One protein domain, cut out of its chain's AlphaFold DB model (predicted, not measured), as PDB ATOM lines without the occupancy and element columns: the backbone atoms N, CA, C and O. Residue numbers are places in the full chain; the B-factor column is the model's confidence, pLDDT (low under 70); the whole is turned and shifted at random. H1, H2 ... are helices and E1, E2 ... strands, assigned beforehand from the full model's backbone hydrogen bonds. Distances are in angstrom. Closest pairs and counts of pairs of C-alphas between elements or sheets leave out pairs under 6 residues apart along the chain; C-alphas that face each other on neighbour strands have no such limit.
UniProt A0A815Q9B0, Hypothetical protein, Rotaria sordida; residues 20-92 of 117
ATOM      1  N   ARG A  20     -30.711 -45.978 -26.963       75.88
ATOM      2  CA  ARG A  20     -31.390 -46.926 -26.069       75.88
ATOM      3  C   ARG A  20     -32.206 -46.181 -25.006       75.88
ATOM      4  O   ARG A  20     -31.677 -45.295 -24.337       75.88
ATOM      5  N   GLY A  21     -33.473 -46.551 -24.832       75.31
ATOM      6  CA  GLY A  21     -34.397 -45.969 -23.846       75.31
ATOM      7  C   GLY A  21     -35.838 -45.933 -24.359       75.31
ATOM      8  O   GLY A  21     -36.060 -45.993 -25.571       75.31
ATOM      9  N   ILE A  22     -36.813 -45.845 -23.452       79.25
ATOM     10  CA  ILE A  22     -38.241 -45.855 -23.803       79.25
ATOM     11  C   ILE A  22     -38.698 -44.433 -24.136       79.25
ATOM     12  O   ILE A  22     -39.259 -44.185 -25.203       79.25
ATOM     13  N   THR A  23     -38.409 -43.475 -23.252       84.56
ATOM     14  CA  THR A  23     -38.744 -42.059 -23.459       84.56
ATOM     15  C   THR A  23     -37.571 -41.293 -24.070       84.56
ATOM     16  O   THR A  23     -36.408 -41.677 -23.929       84.56
ATOM     17  N   ASN A  24     -37.846 -40.172 -24.744       81.88
ATOM     18  CA  ASN A  24     -36.782 -39.319 -25.293       81.88
ATOM     19  C   ASN A  24     -35.856 -38.760 -24.200       81.88
ATOM     20  O   ASN A  24     -34.656 -38.624 -24.426       81.88
ATOM     21  N   GLU A  25     -36.394 -38.486 -23.013       83.06
ATOM     22  CA  GLU A  25     -35.618 -38.049 -21.850       83.06
ATOM     23  C   GLU A  25     -34.676 -39.150 -21.358       83.06
ATOM     24  O   GLU A  25     -33.490 -38.901 -21.147       83.06
ATOM     25  N   GLU A  26     -35.171 -40.387 -21.247       81.12
ATOM     26  CA  GLU A  26     -34.362 -41.542 -20.849       81.12
ATOM     27  C   GLU A  26     -33.249 -41.808 -21.867       81.12
ATOM     28  O   GLU A  26     -32.103 -42.032 -21.484       81.12
ATOM     29  N   LYS A  27     -33.546 -41.692 -23.165       84.00
ATOM     30  CA  LYS A  27     -32.555 -41.824 -24.242       84.00
ATOM     31  C   LYS A  27     -31.431 -40.795 -24.141       84.00
ATOM     32  O   LYS A  27     -30.261 -41.147 -24.288       84.00
ATOM     33  N   LEU A  28     -31.771 -39.530 -23.891       83.31
ATOM     34  CA  LEU A  28     -30.783 -38.462 -23.722       83.31
ATOM     35  C   LEU A  28     -29.957 -38.654 -22.448       83.31
ATOM     36  O   LEU A  28     -28.739 -38.488 -22.484       83.31
ATOM     37  N   ASN A  29     -30.594 -39.057 -21.347       83.19
ATOM     38  CA  ASN A  29     -29.906 -39.347 -20.093       83.19
ATOM     39  C   ASN A  29     -28.944 -40.538 -20.241       83.19
ATOM     40  O   ASN A  29     -27.782 -40.443 -19.854       83.19
ATOM     41  N   ASN A  30     -29.380 -41.621 -20.888       81.25
ATOM     42  CA  ASN A  30     -28.538 -42.782 -21.181       81.25
ATOM     43  C   ASN A  30     -27.333 -42.401 -22.046       81.25
ATOM     44  O   ASN A  30     -26.221 -42.846 -21.772       81.25
ATOM     45  N   LEU A  31     -27.527 -41.549 -23.059       82.25
ATOM     46  CA  LEU A  31     -26.430 -41.055 -23.892       82.25
ATOM     47  C   LEU A  31     -25.438 -40.214 -23.077       82.25
ATOM     48  O   LEU A  31     -24.231 -40.442 -23.150       82.25
ATOM     49  N   TRP A  32     -25.936 -39.274 -22.274       81.25
ATOM     50  CA  TRP A  32     -25.114 -38.414 -21.424       81.25
ATOM     51  C   TRP A  32     -24.328 -39.212 -20.372       81.25
ATOM     52  O   TRP A  32     -23.139 -38.959 -20.155       81.25
ATOM     53  N   LEU A  33     -24.955 -40.218 -19.758       74.19
ATOM     54  CA  LEU A  33     -24.297 -41.142 -18.836       74.19
ATOM     55  C   LEU A  33     -23.252 -41.994 -19.556       74.19
ATOM     56  O   LEU A  33     -22.125 -42.081 -19.075       74.19
ATOM     57  N   LYS A  34     -23.570 -42.560 -20.730       75.06
ATOM     58  CA  LYS A  34     -22.614 -43.354 -21.518       75.06
ATOM     59  C   LYS A  34     -21.391 -42.525 -21.899       75.06
ATOM     60  O   LYS A  34     -20.275 -43.026 -21.796       75.06
ATOM     61  N   MET A  35     -21.575 -41.257 -22.271       72.50
ATOM     62  CA  MET A  35     -20.466 -40.347 -22.566       72.50
ATOM     63  C   MET A  35     -19.575 -40.109 -21.340       72.50
ATOM     64  O   MET A  35     -18.362 -40.271 -21.433       72.50
ATOM     65  N   GLN A  36     -20.152 -39.778 -20.183       67.62
ATOM     66  CA  GLN A  36     -19.363 -39.563 -18.961       67.62
ATOM     67  C   GLN A  36     -18.642 -40.821 -18.487       67.62
ATOM     68  O   GLN A  36     -17.489 -40.751 -18.069       67.62
ATOM     69  N   ILE A  37     -19.319 -41.965 -18.563       64.50
ATOM     70  CA  ILE A  37     -18.773 -43.265 -18.186       64.50
ATOM     71  C   ILE A  37     -17.598 -43.633 -19.085       64.50
ATOM     72  O   ILE A  37     -16.549 -44.015 -18.581       64.50
ATOM     73  N   THR A  38     -17.744 -43.457 -20.399       65.69
ATOM     74  CA  THR A  38     -16.677 -43.762 -21.365       65.69
ATOM     75  C   THR A  38     -15.424 -42.928 -21.107       65.69
ATOM     76  O   THR A  38     -14.317 -43.399 -21.342       65.69
ATOM     77  N   LEU A  39     -15.588 -41.696 -20.620       57.97
ATOM     78  CA  LEU A  39     -14.464 -40.806 -20.342       57.97
ATOM     79  C   LEU A  39     -13.803 -41.072 -18.983       57.97
ATOM     80  O   LEU A  39     -12.595 -40.901 -18.877       57.97
ATOM     81  N   ASN A  40     -14.567 -41.472 -17.958       62.62
ATOM     82  CA  ASN A  40     -14.101 -41.391 -16.566       62.62
ATOM     83  C   ASN A  40     -14.387 -42.622 -15.690       62.62
ATOM     84  O   ASN A  40     -14.090 -42.582 -14.498       62.62
ATOM     85  N   SER A  41     -15.014 -43.686 -16.197       63.03
ATOM     86  CA  SER A  41     -15.434 -44.818 -15.358       63.03
ATOM     87  C   SER A  41     -14.715 -46.115 -15.695       63.03
ATOM     88  O   SER A  41     -14.521 -46.465 -16.855       63.03
ATOM     89  N   ILE A  42     -14.393 -46.864 -14.642       62.31
ATOM     90  CA  ILE A  42     -13.950 -48.249 -14.742       62.31
ATOM     91  C   ILE A  42     -15.193 -49.133 -14.781       62.31
ATOM     92  O   ILE A  42     -16.015 -49.116 -13.861       62.31
ATOM     93  N   PHE A  43     -15.335 -49.884 -15.869       64.19
ATOM     94  CA  PHE A  43     -16.289 -50.980 -15.948       64.19
ATOM     95  C   PHE A  43     -15.703 -52.185 -15.215       64.19
ATOM     96  O   PHE A  43     -14.586 -52.599 -15.522       64.19
ATOM     97  N   ASP A  44     -16.446 -52.738 -14.259       64.44
ATOM     98  CA  ASP A  44     -16.076 -53.988 -13.609       64.44
ATOM     99  C   ASP A  44     -17.221 -55.000 -13.734       64.44
ATOM    100  O   ASP A  44     -18.380 -54.716 -13.414       64.44
ATOM    101  N   SER A  45     -16.873 -56.197 -14.206       57.31
ATOM    102  CA  SER A  45     -17.752 -57.365 -14.299       57.31
ATOM    103  C   SER A  45     -18.079 -57.984 -12.934       57.31
ATOM    104  O   SER A  45     -18.746 -59.013 -12.853       57.31
ATOM    105  N   SER A  46     -17.567 -57.418 -11.841       56.56
ATOM    106  CA  SER A  46     -17.916 -57.837 -10.494       56.56
ATOM    107  C   SER A  46     -17.652 -56.721  -9.489       56.56
ATOM    108  O   SER A  46     -16.514 -56.372  -9.188       56.56
ATOM    109  N   LEU A  47     -18.704 -56.204  -8.855       61.16
ATOM    110  CA  LEU A  47     -18.531 -55.708  -7.494       61.16
ATOM    111  C   LEU A  47     -18.352 -56.937  -6.603       61.16
ATOM    112  O   LEU A  47     -19.313 -57.679  -6.406       61.16
ATOM    113  N   ASP A  48     -17.133 -57.166  -6.103       56.62
ATOM    114  CA  ASP A  48     -16.817 -58.288  -5.213       56.62
ATOM    115  C   ASP A  48     -17.954 -58.551  -4.212       56.62
ATOM    116  O   ASP A  48     -18.270 -57.709  -3.369       56.62
ATOM    117  N   ASN A  49     -18.510 -59.766  -4.228       50.59
ATOM    118  CA  ASN A  49     -19.490 -60.238  -3.238       50.59
ATOM    119  C   ASN A  49     -18.945 -60.240  -1.789       50.59
ATOM    120  O   ASN A  49     -19.660 -60.606  -0.858       50.59
ATOM    121  N   ARG A  50     -17.680 -59.844  -1.578       45.72
ATOM    122  CA  ARG A  50     -17.016 -59.774  -0.268       45.72
ATOM    123  C   ARG A  50     -17.544 -58.650   0.619       45.72
ATOM    124  O   ARG A  50     -17.401 -58.733   1.834       45.72
ATOM    125  N   SER A  51     -18.200 -57.634   0.060       45.97
ATOM    126  CA  SER A  51     -18.945 -56.661   0.854       45.97
ATOM    127  C   SER A  51     -20.425 -57.054   0.926       45.97
ATOM    128  O   SER A  51     -21.285 -56.571   0.187       45.97
ATOM    129  N   GLY A  52     -20.750 -57.854   1.948       46.31
ATOM    130  CA  GLY A  52     -22.081 -57.827   2.576       46.31
ATOM    131  C   GLY A  52     -22.463 -56.426   3.095       46.31
ATOM    132  O   GLY A  52     -23.599 -56.188   3.499       46.31
ATOM    133  N   ALA A  53     -21.531 -55.469   3.043       46.72
ATOM    134  CA  ALA A  53     -21.789 -54.051   3.185       46.72
ATOM    135  C   ALA A  53     -22.520 -53.510   1.945       46.72
ATOM    136  O   ALA A  53     -22.119 -53.711   0.800       46.72
ATOM    137  N   ARG A  54     -23.626 -52.820   2.206       53.03
ATOM    138  CA  ARG A  54     -24.437 -52.062   1.251       53.03
ATOM    139  C   ARG A  54     -23.502 -51.304   0.303       53.03
ATOM    140  O   ARG A  54     -22.835 -50.371   0.741       53.03
ATOM    141  N   VAL A  55     -23.431 -51.707  -0.968       57.16
ATOM    142  CA  VAL A  55     -22.717 -50.926  -1.982       57.16
ATOM    143  C   VAL A  55     -23.528 -49.651  -2.171       57.16
ATOM    144  O   VAL A  55     -24.547 -49.633  -2.859       57.16
ATOM    145  N   ALA A  56     -23.140 -48.619  -1.435       57.09
ATOM    146  CA  ALA A  56     -23.780 -47.324  -1.457       57.09
ATOM    147  C   ALA A  56     -23.011 -46.416  -2.414       57.09
ATOM    148  O   ALA A  56     -21.783 -46.424  -2.447       57.09
ATOM    149  N   LYS A  57     -23.761 -45.610  -3.166       62.50
ATOM    150  CA  LYS A  57     -23.239 -44.600  -4.094       62.50
ATOM    151  C   LYS A  57     -22.178 -43.695  -3.445       62.50
ATOM    152  O   LYS A  57     -21.208 -43.328  -4.095       62.50
ATOM    153  N   ASP A  58     -22.366 -43.372  -2.168       67.25
ATOM    154  CA  ASP A  58     -21.610 -42.334  -1.464       67.25
ATOM    155  C   ASP A  58     -20.590 -42.909  -0.459       67.25
ATOM    156  O   ASP A  58     -20.091 -42.194   0.405       67.25
ATOM    157  N   VAL A  59     -20.279 -44.209  -0.550       69.19
ATOM    158  CA  VAL A  59     -19.276 -44.875   0.298       69.19
ATOM    159  C   VAL A  59     -18.196 -45.483  -0.588       69.19
ATOM    160  O   VAL A  59     -18.503 -46.259  -1.490       69.19
ATOM    161  N   HIS A  60     -16.932 -45.157  -0.314       67.19
ATOM    162  CA  HIS A  60     -15.779 -45.768  -0.971       67.19
ATOM    163  C   HIS A  60     -15.241 -46.941  -0.122       67.19
ATOM    164  O   HIS A  60     -14.987 -46.731   1.066       67.19
ATOM    165  N   PRO A  61     -15.035 -48.155  -0.679       71.94
ATOM    166  CA  PRO A  61     -15.250 -48.549  -2.075       71.94
ATOM    167  C   PRO A  61     -16.717 -48.901  -2.389       71.94
ATOM    168  O   PRO A  61     -17.301 -49.785  -1.760       71.94
ATOM    169  N   GLY A  62     -17.281 -48.267  -3.423       74.44
ATOM    170  CA  GLY A  62     -18.668 -48.469  -3.851       74.44
ATOM    171  C   GLY A  62     -18.851 -48.451  -5.369       74.44
ATOM    172  O   GLY A  62     -17.905 -48.666  -6.131       74.44
ATOM    173  N   GLY A  63     -20.085 -48.218  -5.818       76.38
ATOM    174  CA  GLY A  63     -20.435 -48.151  -7.234       76.38
ATOM    175  C   GLY A  63     -21.673 -47.301  -7.486       76.38
ATOM    176  O   GLY A  63     -22.535 -47.159  -6.618       76.38
ATOM    177  N   ASN A  64     -21.739 -46.707  -8.678       77.06
ATOM    178  CA  ASN A  64     -22.733 -45.683  -9.006       77.06
ATOM    179  C   ASN A  64     -23.819 -46.195  -9.957       77.06
ATOM    180  O   ASN A  64     -24.994 -45.852  -9.798       77.06
ATOM    181  N   PHE A  65     -23.436 -47.013 -10.938       78.75
ATOM    182  CA  PHE A  65     -24.303 -47.411 -12.045       78.75
ATOM    183  C   PHE A  65     -24.195 -48.905 -12.346       78.75
ATOM    184  O   PHE A  65     -23.188 -49.536 -12.029       78.75
ATOM    185  N   VAL A  66     -25.227 -49.441 -12.987       80.81
ATOM    186  CA  VAL A  66     -25.311 -50.805 -13.518       80.81
ATOM    187  C   VAL A  66     -25.712 -50.736 -14.991       80.81
ATOM    188  O   VAL A  66     -26.563 -49.924 -15.362       80.81
ATOM    189  N   GLU A  67     -25.081 -51.561 -15.818       80.56
ATOM    190  CA  GLU A  67     -25.461 -51.808 -17.207       80.56
ATOM    191  C   GLU A  67     -26.288 -53.092 -17.272       80.56
ATOM    192  O   GLU A  67     -25.868 -54.140 -16.785       80.56
ATOM    193  N   PHE A  68     -27.487 -52.998 -17.836       81.88
ATOM    194  CA  PHE A  68     -28.361 -54.150 -18.046       81.88
ATOM    195  C   PHE A  68     -28.056 -54.822 -19.387       81.88
ATOM    196  O   PHE A  68     -27.390 -54.250 -20.249       81.88
ATOM    197  N   GLU A  69     -28.576 -56.033 -19.594       81.69
ATOM    198  CA  GLU A  69     -28.412 -56.783 -20.851       81.69
ATOM    199  C   GLU A  69     -28.972 -56.031 -22.070       81.69
ATOM    200  O   GLU A  69     -28.434 -56.113 -23.175       81.69
ATOM    201  N   ASP A  70     -30.007 -55.215 -21.860       79.06
ATOM    202  CA  ASP A  70     -30.560 -54.314 -22.872       79.06
ATOM    203  C   ASP A  70     -29.645 -53.107 -23.168       79.06
ATOM    204  O   ASP A  70     -29.988 -52.256 -23.991       79.06
ATOM    205  N   GLY A  71     -28.471 -53.026 -22.536       75.38
ATOM    206  CA  GLY A  71     -27.478 -51.950 -22.615       75.38
ATOM    207  C   GLY A  71     -27.955 -50.609 -22.071       75.38
ATOM    208  O   GLY A  71     -27.332 -49.582 -22.353       75.38
ATOM    209  N   THR A  72     -29.069 -50.578 -21.339       79.44
ATOM    210  CA  THR A  72     -29.452 -49.396 -20.571       79.44
ATOM    211  C   THR A  72     -28.571 -49.285 -19.337       79.44
ATOM    212  O   THR A  72     -28.176 -50.280 -18.729       79.44
ATOM    213  N   ILE A  73     -28.248 -48.047 -18.964       80.56
ATOM    214  CA  ILE A  73     -27.457 -47.759 -17.773       80.56
ATOM    215  C   ILE A  73     -28.380 -47.097 -16.769       80.56
ATOM    216  O   ILE A  73     -28.955 -46.046 -17.041       80.56
ATOM    217  N   ARG A  74     -28.516 -47.698 -15.589       80.62
ATOM    218  CA  ARG A  74     -29.304 -47.111 -14.500       80.62
ATOM    219  C   ARG A  74     -28.462 -46.988 -13.247       80.62
ATOM    220  O   ARG A  74     -27.384 -47.564 -13.122       80.62
ATOM    221  N   ARG A  75     -28.968 -46.207 -12.298       78.81
ATOM    222  CA  ARG A  75     -28.360 -46.082 -10.974       78.81
ATOM    223  C   ARG A  75     -28.382 -47.436 -10.261       78.81
ATOM    224  O   ARG A  75     -29.422 -48.094 -10.238       78.81
ATOM    225  N   LEU A  76     -27.257 -47.805  -9.651       78.00
ATOM    226  CA  LEU A  76     -27.148 -49.021  -8.848       78.00
ATOM    227  C   LEU A  76     -28.059 -48.919  -7.615       78.00
ATOM    228  O   LEU A  76     -27.992 -47.940  -6.863       78.00
ATOM    229  N   LEU A  77     -28.908 -49.927  -7.403       77.25
ATOM    230  CA  LEU A  77     -29.743 -50.021  -6.208       77.25
ATOM    231  C   LEU A  77     -29.004 -50.810  -5.113       77.25
ATOM    232  O   LEU A  77     -28.592 -51.943  -5.365       77.25
ATOM    233  N   PRO A  78     -28.884 -50.287  -3.874       70.06
ATOM    234  CA  PRO A  78     -28.086 -50.923  -2.816       70.06
ATOM    235  C   PRO A  78     -28.510 -52.358  -2.466       70.06
ATOM    236  O   PRO A  78     -27.678 -53.176  -2.067       70.06
ATOM    237  N   ASN A  79     -29.808 -52.644  -2.618       71.62
ATOM    238  CA  ASN A  79     -30.453 -53.876  -2.160       71.62
ATOM    239  C   ASN A  79     -30.668 -54.909  -3.275       71.62
ATOM    240  O   ASN A  79     -31.221 -55.972  -3.010       71.62
ATOM    241  N   ASN A  80     -30.267 -54.615  -4.516       73.19
ATOM    242  CA  ASN A  80     -30.440 -55.542  -5.628       73.19
ATOM    243  C   ASN A  80     -29.106 -56.228  -5.953       73.19
ATOM    244  O   ASN A  80     -28.243 -55.657  -6.616       73.19
ATOM    245  N   LEU A  81     -28.937 -57.458  -5.462       69.62
ATOM    246  CA  LEU A  81     -27.714 -58.241  -5.670       69.62
ATOM    247  C   LEU A  81     -27.500 -58.609  -7.143       69.62
ATOM    248  O   LEU A  81     -26.361 -58.626  -7.596       69.62
ATOM    249  N   SER A  82     -28.576 -58.814  -7.908       71.38
ATOM    250  CA  SER A  82     -28.494 -59.134  -9.338       71.38
ATOM    251  C   SER A  82     -27.886 -57.995 -10.168       71.38
ATOM    252  O   SER A  82     -27.357 -58.235 -11.245       71.38
ATOM    253  N   GLN A  83     -27.915 -56.756  -9.662       70.31
ATOM    254  CA  GLN A  83     -27.335 -55.583 -10.327       70.31
ATOM    255  C   GLN A  83     -25.819 -55.415 -10.087       70.31
ATOM    256  O   GLN A  83     -25.230 -54.455 -10.576       70.31
ATOM    257  N   ARG A  84     -25.167 -56.313  -9.331       67.75
ATOM    258  CA  ARG A  84     -23.734 -56.210  -8.973       67.75
ATOM    259  C   ARG A  84     -22.773 -56.870  -9.972       67.75
ATOM    260  O   ARG A  84     -21.561 -56.772  -9.794       67.75
ATOM    261  N   THR A  85     -23.297 -57.533 -11.001       65.81
ATOM    262  CA  THR A  85     -22.503 -58.294 -11.984       65.81
ATOM    263  C   THR A  85     -21.985 -57.436 -13.143       65.81
ATOM    264  O   THR A  85     -21.004 -57.786 -13.777       65.81
ATOM    265  N   ALA A  86     -22.624 -56.312 -13.459       74.44
ATOM    266  CA  ALA A  86     -22.220 -55.461 -14.583       74.44
ATOM    267  C   ALA A  86     -22.327 -53.994 -14.177       74.44
ATOM    268  O   ALA A  86     -23.291 -53.301 -14.492       74.44
ATOM    269  N   CYS A  87     -21.366 -53.527 -13.391       76.31
ATOM    270  CA  CYS A  87     -21.488 -52.267 -12.673       76.31
ATOM    271  C   CYS A  87     -20.254 -51.383 -12.815       76.31
ATOM    272  O   CYS A  87     -19.114 -51.830 -12.917       76.31
ATOM    273  N   TYR A  88     -20.506 -50.085 -12.751       79.56
ATOM    274  CA  TYR A  88     -19.488 -49.053 -12.759       79.56
ATOM    275  C   TYR A  88     -19.131 -48.718 -11.315       79.56
ATOM    276  O   TYR A  88     -19.881 -48.026 -10.606       79.56
ATOM    277  N   ARG A  89     -18.002 -49.266 -10.864       79.19
ATOM    278  CA  ARG A  89     -17.485 -49.066  -9.509       79.19
ATOM    279  C   ARG A  89     -16.606 -47.824  -9.412       79.19
ATOM    280  O   ARG A  89     -16.139 -47.286 -10.413       79.19
ATOM    281  N   HIS A  90     -16.361 -47.375  -8.187       78.75
ATOM    282  CA  HIS A  90     -15.339 -46.365  -7.929       78.75
ATOM    283  C   HIS A  90     -13.941 -46.926  -8.228       78.75
ATOM    284  O   HIS A  90     -13.693 -48.127  -8.057       78.75
ATOM    285  N   LEU A  91     -13.038 -46.037  -8.645       80.19
ATOM    286  CA  LEU A  91     -11.606 -46.311  -8.774       80.19
ATOM    287  C   LEU A  91     -11.074 -46.843  -7.442       80.19
ATOM    288  O   LEU A  91     -11.408 -46.282  -6.404       80.19
ATOM    289  N   ARG A  92     -10.273 -47.906  -7.459       81.12
ATOM    290  CA  ARG A  92      -9.627 -48.512  -6.288       81.12
ATOM    291  C   ARG A  92      -8.111 -48.419  -6.435       81.12
ATOM    292  O   ARG A  92      -7.576 -48.324  -7.538       81.12
TER     293      ARG A  92
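This is residues 20 to 92 of the 117 residues of the protein "Hypothetical protein" of Rotaria sordida (UniProt A0A815Q9B0). A small, twisted sheet of four short strands has one long helix, H1, crossing over it, while a long loop of residues 45 to 62 extends the fold away from the start of H1. The short helix H2 only grazes the sheet. The 73 printed residues hold H1, E1, E2, E3, H2 and E4 in that order; the sheet order is E1, E4, E2, E3, all antiparallel. The class is mixed, helices and strands, with 35 residues, under half, in named elements. The whole is compact, with a radius of gyration of the C-alphas of 12.2 A, yet elongated, spanning 37 by 23 by 20 A.

Inner strands E4, residues 87 to 89, and E2, residues 63 to 67, are antiparallel, with N 88 and O 65 2.8 A apart. Edge strand E3, residues 73 to 75, forms a hairpin with E2; N 66 and O 74 are 2.9 A apart. Edge strand E1, residues 42 to 44, is antiparallel to E4, with N 44 and O 87 3.1 A apart. H1, residues 24 to 40, is on the sheet at a height of 9.5 A and runs across the strands, at 86 degrees to E3 on the local plane. Its closest C-alphas to E3 are those of Asn 30 and Ile 73, 6.1 A. H2, residues 81 to 84, grazes the sheet with residues 82 to 84; its closest C-alphas to E2 are those of Gln 83 and Val 66, 6.1 A. E3, H2 and E4 form a split strand-helix-strand unit, two strands running the same way with E2 between them, its crossover right-handed. H1 and H2 are apart. In H1 every O i to N i+4 pair is within hydrogen-bond range; H2 is too short for one.

H1 measures 24.4 A, from C-alpha 24 at (-36.782, -39.319, -25.293). E2 measures 11.8 A, E3 7.1 A, E1 6.2 A, E4 6.0 A and H2 5.6 A. E4 ends with C-alpha 89 at (-17.485, -49.066, -9.509).

The C-alphas of Asn 24 and Arg 50, the two farthest apart, are 37.9 A apart. The printed part has no cut; the link from E1 to E2 is long. Mean pLDDT of the printed part is 71.1, with residues 36 to 60, 81, 84 and 85 under 70.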